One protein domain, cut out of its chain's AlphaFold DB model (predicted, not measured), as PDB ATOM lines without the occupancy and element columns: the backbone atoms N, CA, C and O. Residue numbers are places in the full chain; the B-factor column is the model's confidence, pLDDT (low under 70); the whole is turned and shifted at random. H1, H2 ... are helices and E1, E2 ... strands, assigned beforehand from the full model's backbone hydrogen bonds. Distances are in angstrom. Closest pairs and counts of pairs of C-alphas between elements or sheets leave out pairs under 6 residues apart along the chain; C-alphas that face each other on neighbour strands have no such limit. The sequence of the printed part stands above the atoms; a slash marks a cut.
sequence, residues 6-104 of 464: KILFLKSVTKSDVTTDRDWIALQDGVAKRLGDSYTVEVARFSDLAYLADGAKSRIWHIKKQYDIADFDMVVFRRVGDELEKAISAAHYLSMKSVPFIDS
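What this domain is: This is residues 6 to 104 of the 464 residues of the protein "ATP-grasp domain-containing protein" of Candidatus Saccharibacteria bacterium (UniProt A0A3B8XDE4). A small sheet of three parallel strands, in the order E2 E1 E5, has one helix over each face, H1 on one and H2 on the other. A separate hairpin, E3 and E4, lies to one side, and H2 packs on its strand E4 as well as covering part of the larger sheet. The printed part has 99 residues, with two named helices and five named strands in the order E1 H1 E2 E3 E4 E5 H2, a mixed class. It is compact, with a radius of gyration of the C-alphas of 13.4 A and spans of 38 by 35 by 27 A.

How they stand to each other: E1, residues 6 to 11, is the inner strand between E2, residues 39 to 45, and E5, residues 74 to 78; N 9 and O 42 are 2.8 A apart, N 10 and O 76 2.8 A. The sheet is only just strongly twisted, with C-alphas up to 4.1 A off its plane. H1, residues 20 to 35, is on the sheet at a height of 9.3 A; its closest C-alphas to E2 are Ala 32 and Val 41, 6.2 A. E1, H1 and E2 form a strand-helix-strand unit, two parallel neighbour strands joined through a helix, with a right-handed crossover. H2, residues 84 to 97, is on the opposite face at 10.4 A, along the strands, at 12 degrees to E5 on the local plane. E3, residues 49 to 52, and E4, residues 59 to 62, are an antiparallel hairpin, with N 52 and O 59 2.8 A apart. The closest C-alphas of E4 and H2 are Ile 60 and Ala 90, 7.2 A. Every O i to N i+4 pair is within hydrogen-bond range in H2, and 11 of 12 in H1.

Where its parts are: E1 begins at C-alpha 6 (135.283, 81.598, 52.748). H1 measures 22.4 A, E2 20.0 A and H2 19.8 A, ending at C-alpha 97 (122.168, 81.702, 61.287).

The domain as a whole: The printed part has no cut. The link from E4 to E5 is long. Residues 15 to 20 stand free, and residues 13 to 27 have pLDDT under 70.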
ATOM      1  N   LYS A   6     135.302  80.130  52.698       91.19
ATOM      2  CA  LYS A   6     135.283  81.598  52.748       91.19
ATOM      3  C   LYS A   6     135.298  82.097  54.188       91.19
ATOM      4  O   LYS A   6     134.448  81.719  54.990       91.19
ATOM      5  N   ILE A   7     136.216  83.004  54.503       91.44
ATOM      6  CA  ILE A   7     136.353  83.617  55.828       91.44
ATOM      7  C   ILE A   7     136.158  85.125  55.698       91.44
ATOM      8  O   ILE A   7     136.805  85.754  54.864       91.44
ATOM      9  N   LEU A   8     135.313  85.710  56.547       93.06
ATOM     10  CA  LEU A   8     135.137  87.161  56.632       93.06
ATOM     11  C   LEU A   8     135.787  87.710  57.900       93.06
ATOM     12  O   LEU A   8     135.408  87.332  59.002       93.06
ATOM     13  N   PHE A   9     136.712  88.652  57.766       90.75
ATOM     14  CA  PHE A   9     137.227  89.437  58.886       90.75
ATOM     15  C   PHE A   9     136.457  90.757  59.002       90.75
ATOM     16  O   PHE A   9     136.444  91.561  58.069       90.75
ATOM     17  N   LEU A  10     135.846  90.994  60.165       91.00
ATOM     18  CA  LEU A  10     135.139  92.225  60.513       91.00
ATOM     19  C   LEU A  10     135.953  93.079  61.486       91.00
ATOM     20  O   LEU A  10     136.375  92.601  62.545       91.00
ATOM     21  N   LYS A  11     136.138  94.356  61.132       86.75
ATOM     22  CA  LYS A  11     136.910  95.330  61.920       86.75
ATOM     23  C   LYS A  11     136.235  96.697  62.067       86.75
ATOM     24  O   LYS A  11     135.403  97.089  61.247       86.75
ATOM     25  N   SER A  12     136.646  97.448  63.090       81.81
ATOM     26  CA  SER A  12     136.339  98.879  63.242       81.81
ATOM     27  C   SER A  12     137.316  99.775  62.461       81.81
ATOM     28  O   SER A  12     138.403  99.341  62.068       81.81
ATOM     29  N   VAL A  13     136.923 101.037  62.257       66.94
ATOM     30  CA  VAL A  13     137.775 102.137  61.784       66.94
ATOM     31  C   VAL A  13     137.866 103.169  62.905       66.94
ATOM     32  O   VAL A  13     136.910 103.898  63.153       66.94
ATOM     33  N   THR A  14     139.001 103.261  63.590       55.84
ATOM     34  CA  THR A  14     139.234 104.357  64.538       55.84
ATOM     35  C   THR A  14     139.763 105.584  63.793       55.84
ATOM     36  O   THR A  14     140.662 105.482  62.961       55.84
ATOM     37  N   LYS A  15     139.214 106.771  64.100       44.59
ATOM     38  CA  LYS A  15     139.596 108.060  63.479       44.59
ATOM     39  C   LYS A  15     141.060 108.473  63.726       44.59
ATOM     40  O   LYS A  15     141.527 109.401  63.078       44.59
ATOM     41  N   SER A  16     141.773 107.828  64.649       44.75
ATOM     42  CA  SER A  16     143.109 108.242  65.102       44.75
ATOM     43  C   SER A  16     144.293 107.526  64.442       44.75
ATOM     44  O   SER A  16     145.424 107.891  64.740       44.75
ATOM     45  N   ASP A  17     144.089 106.533  63.570       46.09
ATOM     46  CA  ASP A  17     145.187 105.665  63.116       46.09
ATOM     47  C   ASP A  17     145.262 105.514  61.587       46.09
ATOM     48  O   ASP A  17     144.808 104.525  61.007       46.09
ATOM     49  N   VAL A  18     145.948 106.454  60.930       41.00
ATOM     50  CA  VAL A  18     146.398 106.336  59.525       41.00
ATOM     51  C   VAL A  18     147.380 105.155  59.339       41.00
ATOM     52  O   VAL A  18     147.601 104.677  58.231       41.00
ATOM     53  N   THR A  19     147.920 104.604  60.430       46.19
ATOM     54  CA  THR A  19     148.817 103.435  60.476       46.19
ATOM     55  C   THR A  19     148.115 102.069  60.421       46.19
ATOM     56  O   THR A  19     148.794 101.048  60.409       46.19
ATOM     57  N   THR A  20     146.778 101.995  60.360       56.28
ATOM     58  CA  THR A  20     146.057 100.718  60.541       56.28
ATOM     59  C   THR A  20     145.916  99.842  59.301       56.28
ATOM     60  O   THR A  20     145.997  98.626  59.443       56.28
ATOM     61  N   ASP A  21     145.713 100.380  58.095       57.75
ATOM     62  CA  ASP A  21     145.441  99.519  56.930       57.75
ATOM     63  C   ASP A  21     146.624  98.607  56.569       57.75
ATOM     64  O   ASP A  21     146.407  97.467  56.169       57.75
ATOM     65  N   ARG A  22     147.865  99.039  56.831       61.62
ATOM     66  CA  ARG A  22     149.069  98.219  56.627       61.62
ATOM     67  C   ARG A  22     149.128  97.006  57.561       61.62
ATOM     68  O   ARG A  22     149.389  95.902  57.093       61.62
ATOM     69  N   ASP A  23     148.850  97.186  58.851       65.00
ATOM     70  CA  ASP A  23     148.837  96.088  59.832       65.00
ATOM     71  C   ASP A  23     147.713  95.080  59.537       65.00
ATOM     72  O   ASP A  23     147.817  93.896  59.854       65.00
ATOM     73  N   TRP A  24     146.622  95.539  58.914       64.88
ATOM     74  CA  TRP A  24     145.498  94.686  58.528       64.88
ATOM     75  C   TRP A  24     145.733  93.919  57.249       64.88
ATOM     76  O   TRP A  24     145.376  92.748  57.206       64.88
ATOM     77  N   ILE A  25     146.345  94.552  56.250       66.56
ATOM     78  CA  ILE A  25     146.873  93.843  55.088       66.56
ATOM     79  C   ILE A  25     147.863  92.785  55.589       66.56
ATOM     80  O   ILE A  25     147.741  91.631  55.220       66.56
ATOM     81  N   ALA A  26     148.732  93.107  56.554       67.69
ATOM     82  CA  ALA A  26     149.642  92.127  57.146       67.69
ATOM     83  C   ALA A  26     148.928  90.985  57.904       67.69
ATOM     84  O   ALA A  26     149.343  89.835  57.787       67.69
ATOM     85  N   LEU A  27     147.853  91.256  58.658       69.56
ATOM     86  CA  LEU A  27     147.049  90.203  59.301       69.56
ATOM     87  C   LEU A  27     146.306  89.350  58.261       69.56
ATOM     88  O   LEU A  27     146.314  88.127  58.364       69.56
ATOM     89  N   GLN A  28     145.662  89.990  57.285       74.06
ATOM     90  CA  GLN A  28     144.909  89.342  56.214       74.06
ATOM     91  C   GLN A  28     145.836  88.478  55.366       74.06
ATOM     92  O   GLN A  28     145.618  87.276  55.279       74.06
ATOM     93  N   ASP A  29     146.882  89.068  54.794       73.62
ATOM     94  CA  ASP A  29     147.865  88.386  53.959       73.62
ATOM     95  C   ASP A  29     148.619  87.344  54.776       73.62
ATOM     96  O   ASP A  29     148.842  86.231  54.312       73.62
ATOM     97  N   GLY A  30     148.965  87.666  56.024       74.31
ATOM     98  CA  GLY A  30     149.655  86.760  56.931       74.31
ATOM     99  C   GLY A  30     148.851  85.498  57.229       74.31
ATOM    100  O   GLY A  30     149.429  84.410  57.231       74.31
ATOM    101  N   VAL A  31     147.537  85.627  57.438       77.44
ATOM    102  CA  VAL A  31     146.628  84.491  57.650       77.44
ATOM    103  C   VAL A  31     146.315  83.788  56.329       77.44
ATOM    104  O   VAL A  31     146.458  82.572  56.252       77.44
ATOM    105  N   ALA A  32     145.949  84.521  55.275       78.00
ATOM    106  CA  ALA A  32     145.599  83.961  53.969       78.00
ATOM    107  C   ALA A  32     146.756  83.153  53.364       78.00
ATOM    108  O   ALA A  32     146.565  82.002  52.977       78.00
ATOM    109  N   LYS A  33     147.979  83.701  53.384       77.88
ATOM    110  CA  LYS A  33     149.195  83.024  52.906       77.88
ATOM    111  C   LYS A  33     149.442  81.700  53.629       77.88
ATOM    112  O   LYS A  33     149.911  80.751  53.012       77.88
ATOM    113  N   ARG A  34     149.154  81.637  54.932       79.31
ATOM    114  CA  ARG A  34     149.408  80.452  55.768       79.31
ATOM    115  C   ARG A  34     148.286  79.416  55.697       79.31
ATOM    116  O   ARG A  34     148.544  78.230  55.862       79.31
ATOM    117  N   LEU A  35     147.055  79.846  55.421       79.00
ATOM    118  CA  LEU A  35     145.928  78.949  55.172       79.00
ATOM    119  C   LEU A  35     145.998  78.286  53.782       79.00
ATOM    120  O   LEU A  35     145.516  77.162  53.626       79.00
ATOM    121  N   GLY A  36     146.626  78.950  52.804       79.00
ATOM    122  CA  GLY A  36     146.816  78.451  51.439       79.00
ATOM    123  C   GLY A  36     145.532  78.443  50.596       79.00
ATOM    124  O   GLY A  36     144.476  78.901  51.033       79.00
ATOM    125  N   ASP A  37     145.603  77.861  49.395       79.69
ATOM    126  CA  ASP A  37     144.555  77.943  48.353       79.69
ATOM    127  C   ASP A  37     143.224  77.251  48.705       79.69
ATOM    128  O   ASP A  37     142.239  77.338  47.974       79.69
ATOM    129  N   SER A  38     143.171  76.549  49.839       77.44
ATOM    130  CA  SER A  38     141.938  75.934  50.347       77.44
ATOM    131  C   SER A  38     140.959  76.953  50.946       77.44
ATOM    132  O   SER A  38     139.823  76.586  51.266       77.44
ATOM    133  N   TYR A  39     141.377  78.214  51.101       81.38
ATOM    134  CA  TYR A  39     140.598  79.266  51.746       81.38
ATOM    135  C   TYR A  39     140.635  80.577  50.956       81.38
ATOM    136  O   TYR A  39     141.642  80.932  50.353       81.38
ATOM    137  N   THR A  40     139.549  81.345  51.026       86.50
ATOM    138  CA  THR A  40     139.515  82.755  50.617       86.50
ATOM    139  C   THR A  40     139.213  83.632  51.822       86.50
ATOM    140  O   THR A  40     138.366  83.300  52.653       86.50
ATOM    141  N   VAL A  41     139.927  84.752  51.931       86.75
ATOM    142  CA  VAL A  41     139.775  85.718  53.024       86.75
ATOM    143  C   VAL A  41     139.249  87.029  52.461       86.75
ATOM    144  O   VAL A  41     139.874  87.640  51.597       86.75
ATOM    145  N   GLU A  42     138.113  87.466  52.984       89.62
ATOM    146  CA  GLU A  42     137.505  88.766  52.725       89.62
ATOM    147  C   GLU A  42     137.619  89.626  53.990       89.62
ATOM    148  O   GLU A  42     137.515  89.124  55.112       89.62
ATOM    149  N   VAL A  43     137.805  90.934  53.822       87.88
ATOM    150  CA  VAL A  43     137.817  91.899  54.927       87.88
ATOM    151  C   VAL A  43     136.739  92.945  54.683       87.88
ATOM    152  O   VAL A  43     136.678  93.536  53.607       87.88
ATOM    153  N   ALA A  44     135.928  93.214  55.703       90.62
ATOM    154  CA  ALA A  44     134.958  94.300  55.694       90.62
ATOM    155  C   ALA A  44     135.017  95.107  56.992       90.62
ATOM    156  O   ALA A  44     135.414  94.621  58.057       90.62
ATOM    157  N   ARG A  45     134.608  96.372  56.912       90.62
ATOM    158  CA  ARG A  45     134.422  97.218  58.093       90.62
ATOM    159  C   ARG A  45     132.988  97.098  58.582       90.62
ATOM    160  O   ARG A  45     132.079  96.933  57.775       90.62
ATOM    161  N   PHE A  46     132.750  97.297  59.878       92.19
ATOM    162  CA  PHE A  46     131.373  97.392  60.384       92.19
ATOM    163  C   PHE A  46     130.567  98.502  59.693       92.19
ATOM    164  O   PHE A  46     129.363  98.348  59.509       92.19
ATOM    165  N   SER A  47     131.233  99.587  59.280       91.00
ATOM    166  CA  SER A  47     130.643 100.695  58.517       91.00
ATOM    167  C   SER A  47     130.285 100.342  57.069       91.00
ATOM    168  O   SER A  47     129.546 101.087  56.436       91.00
ATOM    169  N   ASP A  48     130.816  99.240  56.530       94.12
ATOM    170  CA  ASP A  48     130.474  98.755  55.190       94.12
ATOM    171  C   ASP A  48     129.188  97.900  55.200       94.12
ATOM    172  O   ASP A  48     128.709  97.500  54.135       94.12
ATOM    173  N   LEU A  49     128.631  97.610  56.386       97.19
ATOM    174  CA  LEU A  49     127.489  96.718  56.583       97.19
ATOM    175  C   LEU A  49     126.194  97.479  56.899       97.19
ATOM    176  O   LEU A  49     126.196  98.477  57.617       97.19
ATOM    177  N   ALA A  50     125.076  96.943  56.415       97.56
ATOM    178  CA  ALA A  50     123.725  97.305  56.833       97.56
ATOM    179  C   ALA A  50     123.113  96.181  57.682       97.56
ATOM    180  O   ALA A  50     123.449  95.010  57.501       97.56
ATOM    181  N   TYR A  51     122.220  96.547  58.604       98.19
ATOM    182  CA  TYR A  51     121.664  95.658  59.626       98.19
ATOM    183  C   TYR A  51     120.134  95.726  59.588       98.19
ATOM    184  O   TYR A  51     119.558  96.806  59.692       98.19
ATOM    185  N   LEU A  52     119.480  94.571  59.468       97.56
ATOM    186  CA  LEU A  52     118.032  94.404  59.564       97.56
ATOM    187  C   LEU A  52     117.726  93.314  60.594       97.56
ATOM    188  O   LEU A  52     118.145  92.168  60.426       97.56
ATOM    189  N   ALA A  53     116.962  93.657  61.630       94.88
ATOM    190  CA  ALA A  53     116.448  92.714  62.619       94.88
ATOM    191  C   ALA A  53     114.938  92.520  62.401       94.88
ATOM    192  O   ALA A  53     114.143  93.389  62.740       94.88
ATOM    193  N   ASP A  54     114.554  91.386  61.815       92.25
ATOM    194  CA  ASP A  54     113.165  91.047  61.466       92.25
ATOM    195  C   ASP A  54     112.937  89.525  61.557       92.25
ATOM    196  O   ASP A  54     112.668  88.829  60.574       92.25
ATOM    197  N   GLY A  55     113.172  88.953  62.743       85.31
ATOM    198  CA  GLY A  55     113.011  87.517  62.989       85.31
ATOM    199  C   GLY A  55     113.750  86.660  61.951       85.31
ATOM    200  O   GLY A  55     114.961  86.794  61.773       85.31
ATOM    201  N   ALA A  56     113.026  85.806  61.225       82.75
ATOM    202  CA  ALA A  56     113.602  84.955  60.179       82.75
ATOM    203  C   ALA A  56     114.172  85.736  58.974       82.75
ATOM    204  O   ALA A  56     115.109  85.258  58.330       82.75
ATOM    205  N   LYS A  57     113.637  86.935  58.694       88.56
ATOM    206  CA  LYS A  57     114.069  87.835  57.610       88.56
ATOM    207  C   LYS A  57     115.246  88.727  57.999       88.56
ATOM    208  O   LYS A  57     115.732  89.483  57.162       88.56
ATOM    209  N   SER A  58     115.712  88.637  59.247       92.31
ATOM    210  CA  SER A  58     116.911  89.340  59.693       92.31
ATOM    211  C   SER A  58     118.076  89.081  58.742       92.31
ATOM    212  O   SER A  58     118.265  87.943  58.284       92.31
ATOM    213  N   ARG A  59     118.851  90.134  58.487       97.31
ATOM    214  CA  ARG A  59     119.942  90.160  57.517       97.31
ATOM    215  C   ARG A  59     121.021  91.144  57.956       97.31
ATOM    216  O   ARG A  59     120.695  92.252  58.378       97.31
ATOM    217  N   ILE A  60     122.288  90.781  57.790       98.38
ATOM    218  CA  ILE A  60     123.405  91.732  57.846       98.38
ATOM    219  C   ILE A  60     124.219  91.554  56.572       98.38
ATOM    220  O   ILE A  60     124.733  90.468  56.311       98.38
ATOM    221  N   TRP A  61     124.316  92.600  55.756       98.25
ATOM    222  CA  TRP A  61     124.910  92.499  54.422       98.25
ATOM    223  C   TRP A  61     125.849  93.655  54.125       98.25
ATOM    224  O   TRP A  61     125.685  94.763  54.636       98.25
ATOM    225  N   HIS A  62     126.826  93.403  53.259       98.06
ATOM    226  CA  HIS A  62     127.723  94.444  52.784       98.06
ATOM    227  C   HIS A  62     126.991  95.360  51.791       98.06
ATOM    228  O   HIS A  62     126.501  94.908  50.759       98.06
ATOM    229  N   ILE A  63     126.994  96.675  52.030       97.19
ATOM    230  CA  ILE A  63     126.199  97.664  51.275       97.19
ATOM    231  C   ILE A  63     126.562  97.681  49.781       97.19
ATOM    232  O   ILE A  63     125.685  97.722  48.925       97.19
ATOM    233  N   LYS A  64     127.859  97.639  49.445       96.00
ATOM    234  CA  LYS A  64     128.326  97.640  48.043       96.00
ATOM    235  C   LYS A  64     128.403  96.250  47.407       96.00
ATOM    236  O   LYS A  64     127.917  96.067  46.300       96.00
ATOM    237  N   LYS A  65     129.022  95.279  48.089       95.81
ATOM    238  CA  LYS A  65     129.251  93.924  47.559       95.81
ATOM    239  C   LYS A  65     128.024  93.007  47.649       95.81
ATOM    240  O   LYS A  65     128.026  91.953  47.030       95.81
ATOM    241  N   GLN A  66     126.992  93.403  48.398       94.62
ATOM    242  CA  GLN A  66     125.672  92.760  48.488       94.62
ATOM    243  C   GLN A  66     125.637  91.310  49.009       94.62
ATOM    244  O   GLN A  66     124.551  90.734  49.087       94.62
ATOM    245  N   TYR A  67     126.768  90.742  49.442       96.88
ATOM    246  CA  TYR A  67     126.788  89.467  50.166       96.88
ATOM    247  C   TYR A  67     126.213  89.612  51.577       96.88
ATOM    248  O   TYR A  67     126.337  90.667  52.209       96.88
ATOM    249  N   ASP A  68     125.613  88.538  52.080       97.69
ATOM    250  CA  ASP A  68     125.264  88.386  53.486       97.69
ATOM    251  C   ASP A  68     126.486  87.911  54.278       97.69
ATOM    252  O   ASP A  68     127.250  87.070  53.807       97.69
ATOM    253  N   ILE A  69     126.691  88.407  55.499       97.38
ATOM    254  CA  ILE A  69     127.794  87.895  56.327       97.38
ATOM    255  C   ILE A  69     127.575  86.429  56.738       97.38
ATOM    256  O   ILE A  69     128.529  85.760  57.125       97.38
ATOM    257  N   ALA A  70     126.343  85.923  56.626       95.38
ATOM    258  CA  ALA A  70     126.015  84.515  56.811       95.38
ATOM    259  C   ALA A  70     126.368  83.617  55.609       95.38
ATOM    260  O   ALA A  70     126.272  82.400  55.733       95.38
ATOM    261  N   ASP A  71     126.802  84.187  54.477       95.06
ATOM    262  CA  ASP A  71     127.250  83.426  53.297       95.06
ATOM    263  C   ASP A  71     128.684  82.870  53.452       95.06
ATOM    264  O   ASP A  71     129.187  82.175  52.565       95.06
ATOM    265  N   PHE A  72     129.370  83.210  54.548       94.19
ATOM    266  CA  PHE A  72     130.739  82.787  54.847       94.19
ATOM    267  C   PHE A  72     130.758  81.544  55.737       94.19
ATOM    268  O   PHE A  72     129.912  81.379  56.612       94.19
ATOM    269  N   ASP A  73     131.782  80.703  55.573       90.81
ATOM    270  CA  ASP A  73     131.994  79.528  56.425       90.81
ATOM    271  C   ASP A  73     132.395  79.914  57.854       90.81
ATOM    272  O   ASP A  73     132.182  79.149  58.797       90.81
ATOM    273  N   MET A  74     132.998  81.095  58.025       91.75
ATOM    274  CA  MET A  74     133.307  81.662  59.332       91.75
ATOM    275  C   MET A  74     133.447  83.182  59.272       91.75
ATOM    276  O   MET A  74     133.990  83.733  58.311       91.75
ATOM    277  N   VAL A  75     133.052  83.852  60.355       93.94
ATOM    278  CA  VAL A  75     133.310  85.283  60.558       93.94
ATOM    279  C   VAL A  75     134.259  85.505  61.735       93.94
ATOM    280  O   VAL A  75     134.147  84.880  62.783       93.94
ATOM    281  N   VAL A  76     135.216  86.408  61.589       91.56
ATOM    282  CA  VAL A  76     136.237  86.705  62.592       91.56
ATOM    283  C   VAL A  76     136.155  88.177  62.964       91.56
ATOM    284  O   VAL A  76     136.331  89.048  62.118       91.56
ATOM    285  N   PHE A  77     135.928  88.467  64.238       90.81
ATOM    286  CA  PHE A  77     135.889  89.822  64.773       90.81
ATOM    287  C   PHE A  77     137.273  90.230  65.271       90.81
ATOM    288  O   PHE A  77     137.893  89.527  66.070       90.81
ATOM    289  N   ARG A  78     137.786  91.384  64.826       85.19
ATOM    290  CA  ARG A  78     139.067  91.925  65.309       85.19
ATOM    291  C   ARG A  78     139.006  93.438  65.477       85.19
ATOM    292  O   ARG A  78     138.441  94.138  64.649       85.19
ATOM    293  N   ARG A  79     139.632  93.943  66.552       75.62
ATOM    294  CA  ARG A  79     139.621  95.368  66.952       75.62
ATOM    295  C   ARG A  79     138.217  95.975  66.859       75.62
ATOM    296  O   ARG A  79     137.977  96.924  66.122       75.62
ATOM    297  N   VAL A  80     137.300  95.398  67.626       83.00
ATOM    298  CA  VAL A  80     135.923  95.891  67.734       83.00
ATOM    299  C   VAL A  80     135.894  97.354  68.194       83.00
ATOM    300  O   VAL A  80     135.168  98.152  67.613       83.00
ATOM    301  N   GLY A  81     136.753  97.734  69.150       79.81
ATOM    302  CA  GLY A  81     136.874  99.124  69.607       79.81
ATOM    303  C   GLY A  81     135.518  99.702  70.017       79.81
ATOM    304  O   GLY A  81     134.740  99.024  70.688       79.81
ATOM    305  N   ASP A  82     135.225 100.910  69.540       80.69
ATOM    306  CA  ASP A  82     133.972 101.621  69.822       80.69
ATOM    307  C   ASP A  82     132.761 101.069  69.042       80.69
ATOM    308  O   ASP A  82     131.628 101.474  69.276       80.69
ATOM    309  N   GLU A  83     132.968 100.107  68.135       87.75
ATOM    310  CA  GLU A  83     131.907  99.473  67.334       87.75
ATOM    311  C   GLU A  83     131.304  98.243  68.030       87.75
ATOM    312  O   GLU A  83     130.834  97.302  67.383       87.75
ATOM    313  N   LEU A  84     131.331  98.232  69.366       87.50
ATOM    314  CA  LEU A  84     130.899  97.096  70.178       87.50
ATOM    315  C   LEU A  84     129.450  96.703  69.895       87.50
ATOM    316  O   LEU A  84     129.179  95.522  69.705       87.50
ATOM    317  N   GLU A  85     128.548  97.673  69.763       90.62
ATOM    318  CA  GLU A  85     127.135  97.406  69.474       90.62
ATOM    319  C   GLU A  85     126.933  96.699  68.125       90.62
ATOM    320  O   GLU A  85     126.186  95.720  68.015       90.62
ATOM    321  N   LYS A  86     127.665  97.135  67.090       94.19
ATOM    322  CA  LYS A  86     127.626  96.510  65.760       94.19
ATOM    323  C   LYS A  86     128.208  95.096  65.792       94.19
ATOM    324  O   LYS A  86     127.649  94.184  65.183       94.19
ATOM    325  N   ALA A  87     129.298  94.890  66.533       93.31
ATOM    326  CA  ALA A  87     129.916  93.576  66.693       93.31
ATOM    327  C   ALA A  87     129.023  92.592  67.467       93.31
ATOM    328  O   ALA A  87     128.873  91.449  67.039       93.31
ATOM    329  N   ILE A  88     128.387  93.036  68.556       93.25
ATOM    330  CA  ILE A  88     127.415  92.244  69.327       93.25
ATOM    331  C   ILE A  88     126.226  91.861  68.435       93.25
ATOM    332  O   ILE A  88     125.852  90.687  68.368       93.25
ATOM    333  N   SER A  89     125.687  92.823  67.681       95.25
ATOM    334  CA  SER A  89     124.595  92.588  66.727       95.25
ATOM    335  C   SER A  89     124.964  91.529  65.683       95.25
ATOM    336  O   SER A  89     124.204  90.586  65.447       95.25
ATOM    337  N   ALA A  90     126.160  91.632  65.098       96.38
ATOM    338  CA  ALA A  90     126.674  90.648  64.154       96.38
ATOM    339  C   ALA A  90     126.878  89.265  64.798       96.38
ATOM    340  O   ALA A  90     126.495  88.261  64.205       96.38
ATOM    341  N   ALA A  91     127.402  89.184  66.023       94.44
ATOM    342  CA  ALA A  91     127.570  87.915  66.735       94.44
ATOM    343  C   ALA A  91     126.223  87.218  67.015       94.44
ATOM    344  O   ALA A  91     126.092  86.007  66.806       94.44
ATOM    345  N   HIS A  92     125.191  87.965  67.425       92.88
ATOM    346  CA  HIS A  92     123.838  87.424  67.595       92.88
ATOM    347  C   HIS A  92     123.234  86.947  66.273       92.88
ATOM    348  O   HIS A  92     122.644  85.866  66.218       92.88
ATOM    349  N   TYR A  93     123.414  87.719  65.201       95.56
ATOM    350  CA  TYR A  93     122.962  87.347  63.865       95.56
ATOM    351  C   TYR A  93     123.612  86.046  63.372       95.56
ATOM    352  O   TYR A  93     122.914  85.125  62.949       95.56
ATOM    353  N   LEU A  94     124.934  85.924  63.501       94.06
ATOM    354  CA  LEU A  94     125.673  84.718  63.121       94.06
ATOM    355  C   LEU A  94     125.255  83.513  63.969       94.06
ATOM    356  O   LEU A  94     125.032  82.429  63.435       94.06
ATOM    357  N   SER A  95     125.024  83.722  65.268       89.06
ATOM    358  CA  SER A  95     124.470  82.694  66.159       89.06
ATOM    359  C   SER A  95     123.089  82.221  65.705       89.06
ATOM    360  O   SER A  95     122.811  81.022  65.700       89.06
ATOM    361  N   MET A  96     122.224  83.150  65.292       86.75
ATOM    362  CA  MET A  96     120.896  82.843  64.762       86.75
ATOM    363  C   MET A  96     120.977  82.064  63.441       86.75
ATOM    364  O   MET A  96     120.189  81.143  63.232       86.75
ATOM    365  N   LYS A  97     121.938  82.391  62.569       87.38
ATOM    366  CA  LYS A  97     122.168  81.702  61.287       87.38
ATOM    367  C   LYS A  97     123.025  80.437  61.406       87.38
ATOM    368  O   LYS A  97     123.218  79.750  60.412       87.38
ATOM    369  N   SER A  98     123.477  80.086  62.613       87.56
ATOM    370  CA  SER A  98     124.388  78.956  62.864       87.56
ATOM    371  C   SER A  98     125.712  79.051  62.095       87.56
ATOM    372  O   SER A  98     126.296  78.032  61.734       87.56
ATOM    373  N   VAL A  99     126.188  80.276  61.867       89.31
ATOM    374  CA  VAL A  99     127.469  80.551  61.213       89.31
ATOM    375  C   VAL A  99     128.550  80.625  62.296       89.31
ATOM    376  O   VAL A  99     128.408  81.416  63.236       89.31
ATOM    377  N   PRO A 100     129.618  79.813  62.216       89.75
ATOM    378  CA  PRO A 100     130.731  79.883  63.153       89.75
ATOM    379  C   PRO A 100     131.374  81.268  63.169       89.75
ATOM    380  O   PRO A 100     131.551  81.904  62.128       89.75
ATOM    381  N   PHE A 101     131.786  81.726  64.349       91.94
ATOM    382  CA  PHE A 101     132.544  82.963  64.446       91.94
ATOM    383  C   PHE A 101     133.567  82.961  65.576       91.94
ATOM    384  O   PHE A 101     133.461  82.196  66.538       91.94
ATOM    385  N   ILE A 102     134.555  83.844  65.439       89.50
ATOM    386  CA  ILE A 102     135.580  84.115  66.444       89.50
ATOM    387  C   ILE A 102     135.460  85.567  66.885       89.50
ATOM    388  O   ILE A 102     135.940  86.481  66.222       89.50
ATOM    389  N   ASP A 103     134.714  85.741  67.966       85.00
ATOM    390  CA  ASP A 103     135.206  86.084  69.304       85.00
ATOM    391  C   ASP A 103     133.961  86.011  70.205       85.00
ATOM    392  O   ASP A 103     133.176  86.955  70.311       85.00
ATOM    393  N   SER A 104     133.711  84.839  70.794       84.31
ATOM    394  CA  SER A 104     132.446  84.534  71.485       84.31
ATOM    395  C   SER A 104     132.167  85.395  72.722       84.31
ATOM    396  O   SER A 104     131.011  85.475  73.145       84.31
TER     397      SER A 104